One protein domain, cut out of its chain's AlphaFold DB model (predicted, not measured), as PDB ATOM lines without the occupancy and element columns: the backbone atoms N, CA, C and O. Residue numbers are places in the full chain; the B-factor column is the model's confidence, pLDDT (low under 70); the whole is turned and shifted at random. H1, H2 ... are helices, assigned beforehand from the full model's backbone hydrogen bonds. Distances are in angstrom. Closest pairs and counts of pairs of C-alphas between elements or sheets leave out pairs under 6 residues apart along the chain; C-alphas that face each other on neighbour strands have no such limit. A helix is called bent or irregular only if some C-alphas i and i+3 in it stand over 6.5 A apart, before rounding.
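AT A GLANCE: This is residues 31 to 97 of the 318 residues of an uncharacterized protein of Musa balbisiana (UniProt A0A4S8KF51). One long helix, H2, makes the length of a rod, and residues 72 to 97 of it stick out as a free arm. At its other end a short helix, H1, lies slantwise to it at a distance, and the link of residues 45 to 57 folds back through the space between them to the start of H2. The printed part has 67 residues, with two named helices in the order H1, H2 and no named strand; the class is all helix. The whole is extended, with a radius of gyration of the C-alphas of 18.0 A and spans of 59 by 22 by 17 A.

IN THESE COORDINATES: H2 holds residues 58 to 97 and measures 58.1 A from first to last C-alpha, from C-alpha 58 at (247.723, 240.000, 217.689) to C-alpha 97 at (216.996, 273.289, 254.128). H1 holds residues 31 to 44 and measures 19.6 A, beginning with C-alpha 31 at (247.965, 233.981, 237.598).

HOW THE PARTS SIT: Residues 72 to 97, which belong to H2, stand free: no C-alpha eight or more residues away along the chain is within 10 A of theirs. H1 and H2 are apart, with no C-alpha of the one within 8 A of the other. A long link of 13 residues, 45 to 57, joins them. Neither helix is bent, and in both H1 and H2 every O i to N i+4 pair is within hydrogen-bond range.

THE WHOLE: The two C-alphas farthest apart are those of Asp 57 and Ser 97, at 60.2 A. Without residues 72 to 97, the body of 41 residues spans 26 by 22 by 10 A. The printed part has no cut. The mean pLDDT of the printed part is 93.7, and no printed residue is under 70.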
ATOM      1  N   LEU A  31     248.409 233.282 238.815       90.12
ATOM      2  CA  LEU A  31     247.965 233.981 237.598       90.12
ATOM      3  C   LEU A  31     246.927 233.210 236.766       90.12
ATOM      4  O   LEU A  31     245.968 233.811 236.281       90.12
ATOM      5  N   GLU A  32     247.074 231.888 236.614       89.25
ATOM      6  CA  GLU A  32     246.092 231.074 235.881       89.25
ATOM      7  C   GLU A  32     244.712 231.081 236.552       89.25
ATOM      8  O   GLU A  32     243.682 231.159 235.878       89.25
ATOM      9  N   HIS A  33     244.682 231.012 237.884       91.81
ATOM     10  CA  HIS A  33     243.442 231.061 238.652       91.81
ATOM     11  C   HIS A  33     242.827 232.460 238.591       91.81
ATOM     12  O   HIS A  33     241.625 232.583 238.349       91.81
ATOM     13  N   CYS A  34     243.639 233.514 238.716       91.94
ATOM     14  CA  CYS A  34     243.181 234.897 238.592       91.94
ATOM     15  C   CYS A  34     242.615 235.187 237.197       91.94
ATOM     16  O   CYS A  34     241.553 235.793 237.091       91.94
ATOM     17  N   SER A  35     243.257 234.707 236.128       90.81
ATOM     18  CA  SER A  35     242.750 234.857 234.757       90.81
ATOM     19  C   SER A  35     241.406 234.142 234.557       90.81
ATOM     20  O   SER A  35     240.470 234.732 234.010       90.81
ATOM     21  N   LYS A  36     241.257 232.907 235.063       91.06
ATOM     22  CA  LYS A  36     239.976 232.175 235.027       91.06
ATOM     23  C   LYS A  36     238.883 232.909 235.806       91.06
ATOM     24  O   LYS A  36     237.787 233.099 235.282       91.06
ATOM     25  N   TYR A  37     239.194 233.362 237.020       93.25
ATOM     26  CA  TYR A  37     238.263 234.113 237.859       93.25
ATOM     27  C   TYR A  37     237.829 235.427 237.201       93.25
ATOM     28  O   TYR A  37     236.638 235.730 237.169       93.25
ATOM     29  N   LEU A  38     238.771 236.196 236.642       93.44
ATOM     30  CA  LEU A  38     238.465 237.444 235.945       93.44
ATOM     31  C   LEU A  38     237.553 237.186 234.750       93.44
ATOM     32  O   LEU A  38     236.529 237.846 234.638       93.44
ATOM     33  N   ASN A  39     237.853 236.197 233.907       93.06
ATOM     34  CA  ASN A  39     236.992 235.860 232.773       93.06
ATOM     35  C   ASN A  39     235.581 235.436 233.218       93.06
ATOM     36  O   ASN A  39     234.601 235.918 232.657       93.06
ATOM     37  N   GLN A  40     235.449 234.619 234.268       93.94
ATOM     38  CA  GLN A  40     234.138 234.254 234.824       93.94
ATOM     39  C   GLN A  40     233.374 235.476 235.360       93.94
ATOM     40  O   GLN A  40     232.171 235.629 235.134       93.94
ATOM     41  N   THR A  41     234.081 236.361 236.056       93.81
ATOM     42  CA  THR A  41     233.524 237.592 236.621       93.81
ATOM     43  C   THR A  41     233.082 238.552 235.518       93.81
ATOM     44  O   THR A  41     231.994 239.115 235.595       93.81
ATOM     45  N   LEU A  42     233.872 238.681 234.449       93.81
ATOM     46  CA  LEU A  42     233.545 239.488 233.277       93.81
ATOM     47  C   LEU A  42     232.245 239.012 232.631       93.81
ATOM     48  O   LEU A  42     231.342 239.829 232.471       93.81
ATOM     49  N   VAL A  43     232.093 237.705 232.378       93.19
ATOM     50  CA  VAL A  43     230.822 237.154 231.864       93.19
ATOM     51  C   VAL A  43     229.662 237.477 232.798       93.19
ATOM     52  O   VAL A  43     228.598 237.882 232.338       93.19
ATOM     53  N   THR A  44     229.867 237.325 234.107       95.62
ATOM     54  CA  THR A  44     228.823 237.569 235.115       95.62
ATOM     55  C   THR A  44     228.336 239.020 235.087       95.62
ATOM     56  O   THR A  44     227.140 239.268 235.205       95.62
ATOM     57  N   PHE A  45     229.241 239.975 234.869       92.12
ATOM     58  CA  PHE A  45     228.908 241.393 234.710       92.12
ATOM     59  C   PHE A  45     228.514 241.786 233.275       92.12
ATOM     60  O   PHE A  45     228.361 242.971 232.986       92.12
ATOM     61  N   GLY A  46     228.322 240.816 232.376       91.25
ATOM     62  CA  GLY A  46     227.877 241.050 231.000       91.25
ATOM     63  C   GLY A  46     228.976 241.514 230.041       91.25
ATOM     64  O   GLY A  46     228.672 241.967 228.939       91.25
ATOM     65  N   PHE A  47     230.245 241.399 230.431       90.75
ATOM     66  CA  PHE A  47     231.393 241.665 229.568       90.75
ATOM     67  C   PHE A  47     231.826 240.400 228.812       90.75
ATOM     68  O   PHE A  47     231.687 239.283 229.318       90.75
ATOM     69  N   PRO A  48     232.395 240.540 227.603       84.31
ATOM     70  CA  PRO A  48     232.964 239.408 226.885       84.31
ATOM     71  C   PRO A  48     234.155 238.816 227.660       84.31
ATOM     72  O   PRO A  48     235.094 239.528 228.005       84.31
ATOM     73  N   ALA A  49     234.143 237.499 227.903       78.00
ATOM     74  CA  ALA A  49     235.292 236.779 228.466       78.00
ATOM     75  C   ALA A  49     236.370 236.566 227.405       78.00
ATOM     76  O   ALA A  49     236.494 235.496 226.809       78.00
ATOM     77  N   SER A  50     237.124 237.625 227.145       81.94
ATOM     78  CA  SER A  50     238.198 237.630 226.161       81.94
ATOM     79  C   SER A  50     239.522 238.125 226.733       81.94
ATOM     80  O   SER A  50     240.369 238.590 225.975       81.94
ATOM     81  N   LEU A  51     239.688 238.059 228.057       85.88
ATOM     82  CA  LEU A  51     240.922 238.431 228.732       85.88
ATOM     83  C   LEU A  51     241.908 237.258 228.647       85.88
ATOM     84  O   LEU A  51     242.012 236.445 229.568       85.88
ATOM     85  N   ASP A  52     242.609 237.164 227.522       88.44
ATOM     86  CA  ASP A  52     243.753 236.269 227.369       88.44
ATOM     87  C   ASP A  52     245.037 237.068 227.601       88.44
ATOM     88  O   ASP A  52     245.485 237.841 226.751       88.44
ATOM     89  N   LEU A  53     245.574 236.936 228.814       84.38
ATOM     90  CA  LEU A  53     246.760 237.659 229.274       84.38
ATOM     91  C   LEU A  53     248.068 237.008 228.805       84.38
ATOM     92  O   LEU A  53     249.119 237.636 228.902       84.38
ATOM     93  N   PHE A  54     248.006 235.763 228.322       87.12
ATOM     94  CA  PHE A  54     249.172 234.983 227.905       87.12
ATOM     95  C   PHE A  54     249.263 234.823 226.383       87.12
ATOM     96  O   PHE A  54     250.216 234.224 225.884       87.12
ATOM     97  N   ALA A  55     248.297 235.365 225.639       89.69
ATOM     98  CA  ALA A  55     248.306 235.347 224.189       89.69
ATOM     99  C   ALA A  55     249.527 236.062 223.595       89.69
ATOM    100  O   ALA A  55     249.854 237.192 223.956       89.69
ATOM    101  N   ALA A  56     250.144 235.420 222.603       91.25
ATOM    102  CA  ALA A  56     251.201 236.008 221.782       91.25
ATOM    103  C   ALA A  56     250.691 236.483 220.409       91.25
ATOM    104  O   ALA A  56     251.409 237.178 219.691       91.25
ATOM    105  N   ASP A  57     249.468 236.100 220.022       94.94
ATOM    106  CA  ASP A  57     248.907 236.461 218.725       94.94
ATOM    107  C   ASP A  57     248.188 237.831 218.767       94.94
ATOM    108  O   ASP A  57     247.483 238.142 219.736       94.94
ATOM    109  N   PRO A  58     248.321 238.663 217.714       94.19
ATOM    110  CA  PRO A  58     247.723 240.000 217.689       94.19
ATOM    111  C   PRO A  58     246.196 240.029 217.843       94.19
ATOM    112  O   PRO A  58     245.648 241.014 218.337       94.19
ATOM    113  N   VAL A  59     245.490 238.974 217.427       92.25
ATOM    114  CA  VAL A  59     244.020 238.926 217.437       92.25
ATOM    115  C   VAL A  59     243.497 238.750 218.863       92.25
ATOM    116  O   VAL A  59     242.531 239.399 219.269       92.25
ATOM    117  N   SER A  60     244.130 237.886 219.646       90.69
ATOM    118  CA  SER A  60     243.833 237.667 221.060       90.69
ATOM    119  C   SER A  60     244.224 238.876 221.911       90.69
ATOM    120  O   SER A  60     243.422 239.315 222.735       90.69
ATOM    121  N   ILE A  61     245.372 239.504 221.633       92.69
ATOM    122  CA  ILE A  61     245.774 240.758 222.291       92.69
ATOM    123  C   ILE A  61     244.738 241.864 222.035       92.69
ATOM    124  O   ILE A  61     244.290 242.518 222.975       92.69
ATOM    125  N   ALA A  62     244.286 242.041 220.787       93.31
ATOM    126  CA  ALA A  62     243.262 243.032 220.450       93.31
ATOM    127  C   ALA A  62     241.936 242.790 221.195       93.31
ATOM    128  O   ALA A  62     241.302 243.735 221.669       93.31
ATOM    129  N   ARG A  63     241.528 241.524 221.353       91.19
ATOM    130  CA  ARG A  63     240.342 241.155 222.142       91.19
ATOM    131  C   ARG A  63     240.502 241.500 223.625       91.19
ATOM    132  O   ARG A  63     239.572 242.056 224.214       91.19
ATOM    133  N   THR A  64     241.671 241.248 224.206       93.19
ATOM    134  CA  THR A  64     242.001 241.665 225.578       93.19
ATOM    135  C   THR A  64     241.933 243.191 225.718       93.19
ATOM    136  O   THR A  64     241.274 243.696 226.629       93.19
ATOM    137  N   CYS A  65     242.521 243.946 224.783       92.69
ATOM    138  CA  CYS A  65     242.466 245.413 224.780       92.69
ATOM    139  C   CYS A  65     241.030 245.952 224.696       92.69
ATOM    140  O   CYS A  65     240.674 246.847 225.459       92.69
ATOM    141  N   ASN A  66     240.190 245.394 223.822       92.81
ATOM    142  CA  ASN A  66     238.790 245.809 223.687       92.81
ATOM    143  C   ASN A  66     237.968 245.521 224.953       92.81
ATOM    144  O   ASN A  66     237.119 246.330 225.337       92.81
ATOM    145  N   CYS A  67     238.238 244.402 225.633       92.94
ATOM    146  CA  CYS A  67     237.626 244.105 226.926       92.94
ATOM    147  C   CYS A  67     238.026 245.150 227.978       92.94
ATOM    148  O   CYS A  67     237.161 245.708 228.653       92.94
ATOM    149  N   ILE A  68     239.320 245.470 228.081       93.25
ATOM    150  CA  ILE A  68     239.822 246.498 229.006       93.25
ATOM    151  C   ILE A  68     239.215 247.868 228.678       93.25
ATOM    152  O   ILE A  68     238.754 248.568 229.578       93.25
ATOM    153  N   TYR A  69     239.142 248.238 227.398       93.81
ATOM    154  CA  TYR A  69     238.510 249.482 226.960       93.81
ATOM    155  C   TYR A  69     237.029 249.552 227.363       93.81
ATOM    156  O   TYR A  69     236.582 250.570 227.887       93.81
ATOM    157  N   SER A  70     236.288 248.451 227.212       93.06
ATOM    158  CA  SER A  70     234.879 248.362 227.621       93.06
ATOM    159  C   SER A  70     234.702 248.554 229.133       93.06
ATOM    160  O   SER A  70     233.774 249.241 229.562       93.06
ATOM    161  N   LEU A  71     235.612 248.004 229.949       94.25
ATOM    162  CA  LEU A  71     235.617 248.199 231.405       94.25
ATOM    163  C   LEU A  71     235.882 249.657 231.783       94.25
ATOM    164  O   LEU A  71     235.195 250.209 232.642       94.25
ATOM    165  N   LEU A  72     236.847 250.299 231.120       95.88
ATOM    166  CA  LEU A  72     237.151 251.714 231.337       95.88
ATOM    167  C   LEU A  72     235.975 252.607 230.923       95.88
ATOM    168  O   LEU A  72     235.617 253.526 231.655       95.88
ATOM    169  N   GLN A  73     235.322 252.304 229.799       95.69
ATOM    170  CA  GLN A  73     234.156 253.052 229.333       95.69
ATOM    171  C   GLN A  73     232.947 252.877 230.261       95.69
ATOM    172  O   GLN A  73     232.231 253.845 230.525       95.69
ATOM    173  N   GLN A  74     232.706 251.665 230.776       95.69
ATOM    174  CA  GLN A  74     231.692 251.453 231.810       95.69
ATOM    175  C   GLN A  74     232.032 252.266 233.061       95.69
ATOM    176  O   GLN A  74     231.168 252.966 233.579       95.69
ATOM    177  N   ARG A  75     233.292 252.234 233.513       97.00
ATOM    178  CA  ARG A  75     233.709 252.971 234.706       97.00
ATOM    179  C   ARG A  75     233.515 254.479 234.556       97.00
ATOM    180  O   ARG A  75     233.077 255.115 235.509       97.00
ATOM    181  N   GLN A  76     233.813 255.035 233.386       97.69
ATOM    182  CA  GLN A  76     233.590 256.449 233.097       97.69
ATOM    183  C   GLN A  76     232.099 256.812 233.195       97.69
ATOM    184  O   GLN A  76     231.745 257.746 233.910       97.69
ATOM    185  N   ARG A  77     231.214 256.010 232.580       97.44
ATOM    186  CA  ARG A  77     229.755 256.198 232.680       97.44
ATOM    187  C   ARG A  77     229.241 256.069 234.115       97.44
ATOM    188  O   ARG A  77     228.377 256.838 234.524       97.44
ATOM    189  N   ASP A  78     229.777 255.128 234.889       97.62
ATOM    190  CA  ASP A  78     229.404 254.951 236.297       97.62
ATOM    191  C   ASP A  78     229.814 256.159 237.155       97.62
ATOM    192  O   ASP A  78     229.083 256.539 238.073       97.62
ATOM    193  N   ILE A  79     230.978 256.760 236.878       97.62
ATOM    194  CA  ILE A  79     231.438 257.984 237.547       97.62
ATOM    195  C   ILE A  79     230.498 259.139 237.208       97.62
ATOM    196  O   ILE A  79     229.963 259.753 238.126       97.62
ATOM    197  N   GLU A  80     230.220 259.368 235.925       97.75
ATOM    198  CA  GLU A  80     229.320 260.434 235.468       97.75
ATOM    199  C   GLU A  80     227.911 260.285 236.059       97.75
ATOM    200  O   GLU A  80     227.325 261.252 236.547       97.75
ATOM    201  N   PHE A  81     227.373 259.062 236.096       98.06
ATOM    202  CA  PHE A  81     226.079 258.788 236.720       98.06
ATOM    203  C   PHE A  81     226.091 259.087 238.224       98.06
ATOM    204  O   PHE A  81     225.154 259.690 238.757       98.06
ATOM    205  N   ARG A  82     227.158 258.686 238.927       98.19
ATOM    206  CA  ARG A  82     227.323 258.974 240.358       98.19
ATOM    207  C   ARG A  82     227.467 260.465 240.632       98.19
ATOM    208  O   ARG A  82     226.908 260.938 241.619       98.19
ATOM    209  N   GLU A  83     228.196 261.194 239.797       98.00
ATOM    210  CA  GLU A  83     228.343 262.648 239.894       98.00
ATOM    211  C   GLU A  83     226.996 263.346 239.678       98.00
ATOM    212  O   GLU A  83     226.554 264.079 240.560       98.00
ATOM    213  N   ALA A  84     226.266 263.012 238.610       97.44
ATOM    214  CA  ALA A  84     224.939 263.571 238.343       97.44
ATOM    215  C   ALA A  84     223.933 263.283 239.475       97.44
ATOM    216  O   ALA A  84     223.164 264.158 239.882       97.44
ATOM    217  N   SER A  85     223.955 262.066 240.026       97.19
ATOM    218  CA  SER A  85     223.121 261.699 241.174       97.19
ATOM    219  C   SER A  85     223.508 262.475 242.440       97.19
ATOM    220  O   SER A  85     222.629 262.929 243.178       97.19
ATOM    221  N   ASN A  86     224.805 262.677 242.686       97.88
ATOM    222  CA  ASN A  86     225.281 263.482 243.807       97.88
ATOM    223  C   ASN A  86     224.886 264.954 243.672       97.88
ATOM    224  O   ASN A  86     224.428 265.532 244.658       97.88
ATOM    225  N   ASP A  87     224.984 265.532 242.477       98.38
ATOM    226  CA  ASP A  87     224.541 266.901 242.200       98.38
ATOM    227  C   ASP A  87     223.040 267.059 242.452       98.38
ATOM    228  O   ASP A  87     222.605 268.005 243.113       98.38
ATOM    229  N   GLN A  88     222.227 266.104 241.988       98.06
ATOM    230  CA  GLN A  88     220.791 266.092 242.267       98.06
ATOM    231  C   GLN A  88     220.515 266.005 243.773       98.06
ATOM    232  O   GLN A  88     219.686 266.753 244.295       98.06
ATOM    233  N   ARG A  89     221.223 265.122 244.488       98.00
ATOM    234  CA  ARG A  89     221.095 264.979 245.942       98.00
ATOM    235  C   ARG A  89     221.452 266.278 246.664       98.00
ATOM    236  O   ARG A  89     220.730 266.668 247.576       98.00
ATOM    237  N   GLN A  90     222.520 266.961 246.256       98.38
ATOM    238  CA  GLN A  90     222.919 268.246 246.836       98.38
ATOM    239  C   GLN A  90     221.871 269.339 246.596       98.38
ATOM    240  O   GLN A  90     221.543 270.082 247.522       98.38
ATOM    241  N   ARG A  91     221.297 269.415 245.387       98.25
ATOM    242  CA  ARG A  91     220.208 270.360 245.077       98.25
ATOM    243  C   ARG A  91     218.988 270.117 245.959       98.25
ATOM    244  O   ARG A  91     218.520 271.045 246.610       98.25
ATOM    245  N   LEU A  92     218.529 268.867 246.048       98.12
ATOM    246  CA  LEU A  92     217.403 268.501 246.911       98.12
ATOM    247  C   LEU A  92     217.696 268.793 248.385       98.12
ATOM    248  O   LEU A  92     216.827 269.289 249.090       98.12
ATOM    249  N   GLN A  93     218.921 268.547 248.847       98.38
ATOM    250  CA  GLN A  93     219.324 268.862 250.215       98.38
ATOM    251  C   GLN A  93     219.260 270.373 250.496       98.38
ATOM    252  O   GLN A  93     218.780 270.779 251.550       98.38
ATOM    253  N   SER A  94     219.665 271.214 249.538       98.44
ATOM    254  CA  SER A  94     219.513 272.671 249.644       98.44
ATOM    255  C   SER A  94     218.045 273.111 249.645       98.44
ATOM    256  O   SER A  94     217.659 273.986 250.424       98.44
ATOM    257  N   ASP A  95     217.213 272.492 248.805       98.44
ATOM    258  CA  ASP A  95     215.776 272.762 248.754       98.44
ATOM    259  C   ASP A  95     215.078 272.381 250.063       98.44
ATOM    260  O   ASP A  95     214.256 273.157 250.553       98.44
ATOM    261  N   ILE A  96     215.452 271.246 250.661       98.44
ATOM    262  CA  ILE A  96     214.978 270.811 251.980       98.44
ATOM    263  C   ILE A  96     215.330 271.863 253.030       98.44
ATOM    264  O   ILE A  96     214.418 272.393 253.657       98.44
ATOM    265  N   SER A  97     216.599 272.269 253.146       98.50
ATOM    266  CA  SER A  97     216.996 273.289 254.128       98.50
ATOM    267  C   SER A  97     216.270 274.626 253.933       98.50
ATOM    268  O   SER A  97     215.921 275.306 254.899       98.50
TER     269      SER A  97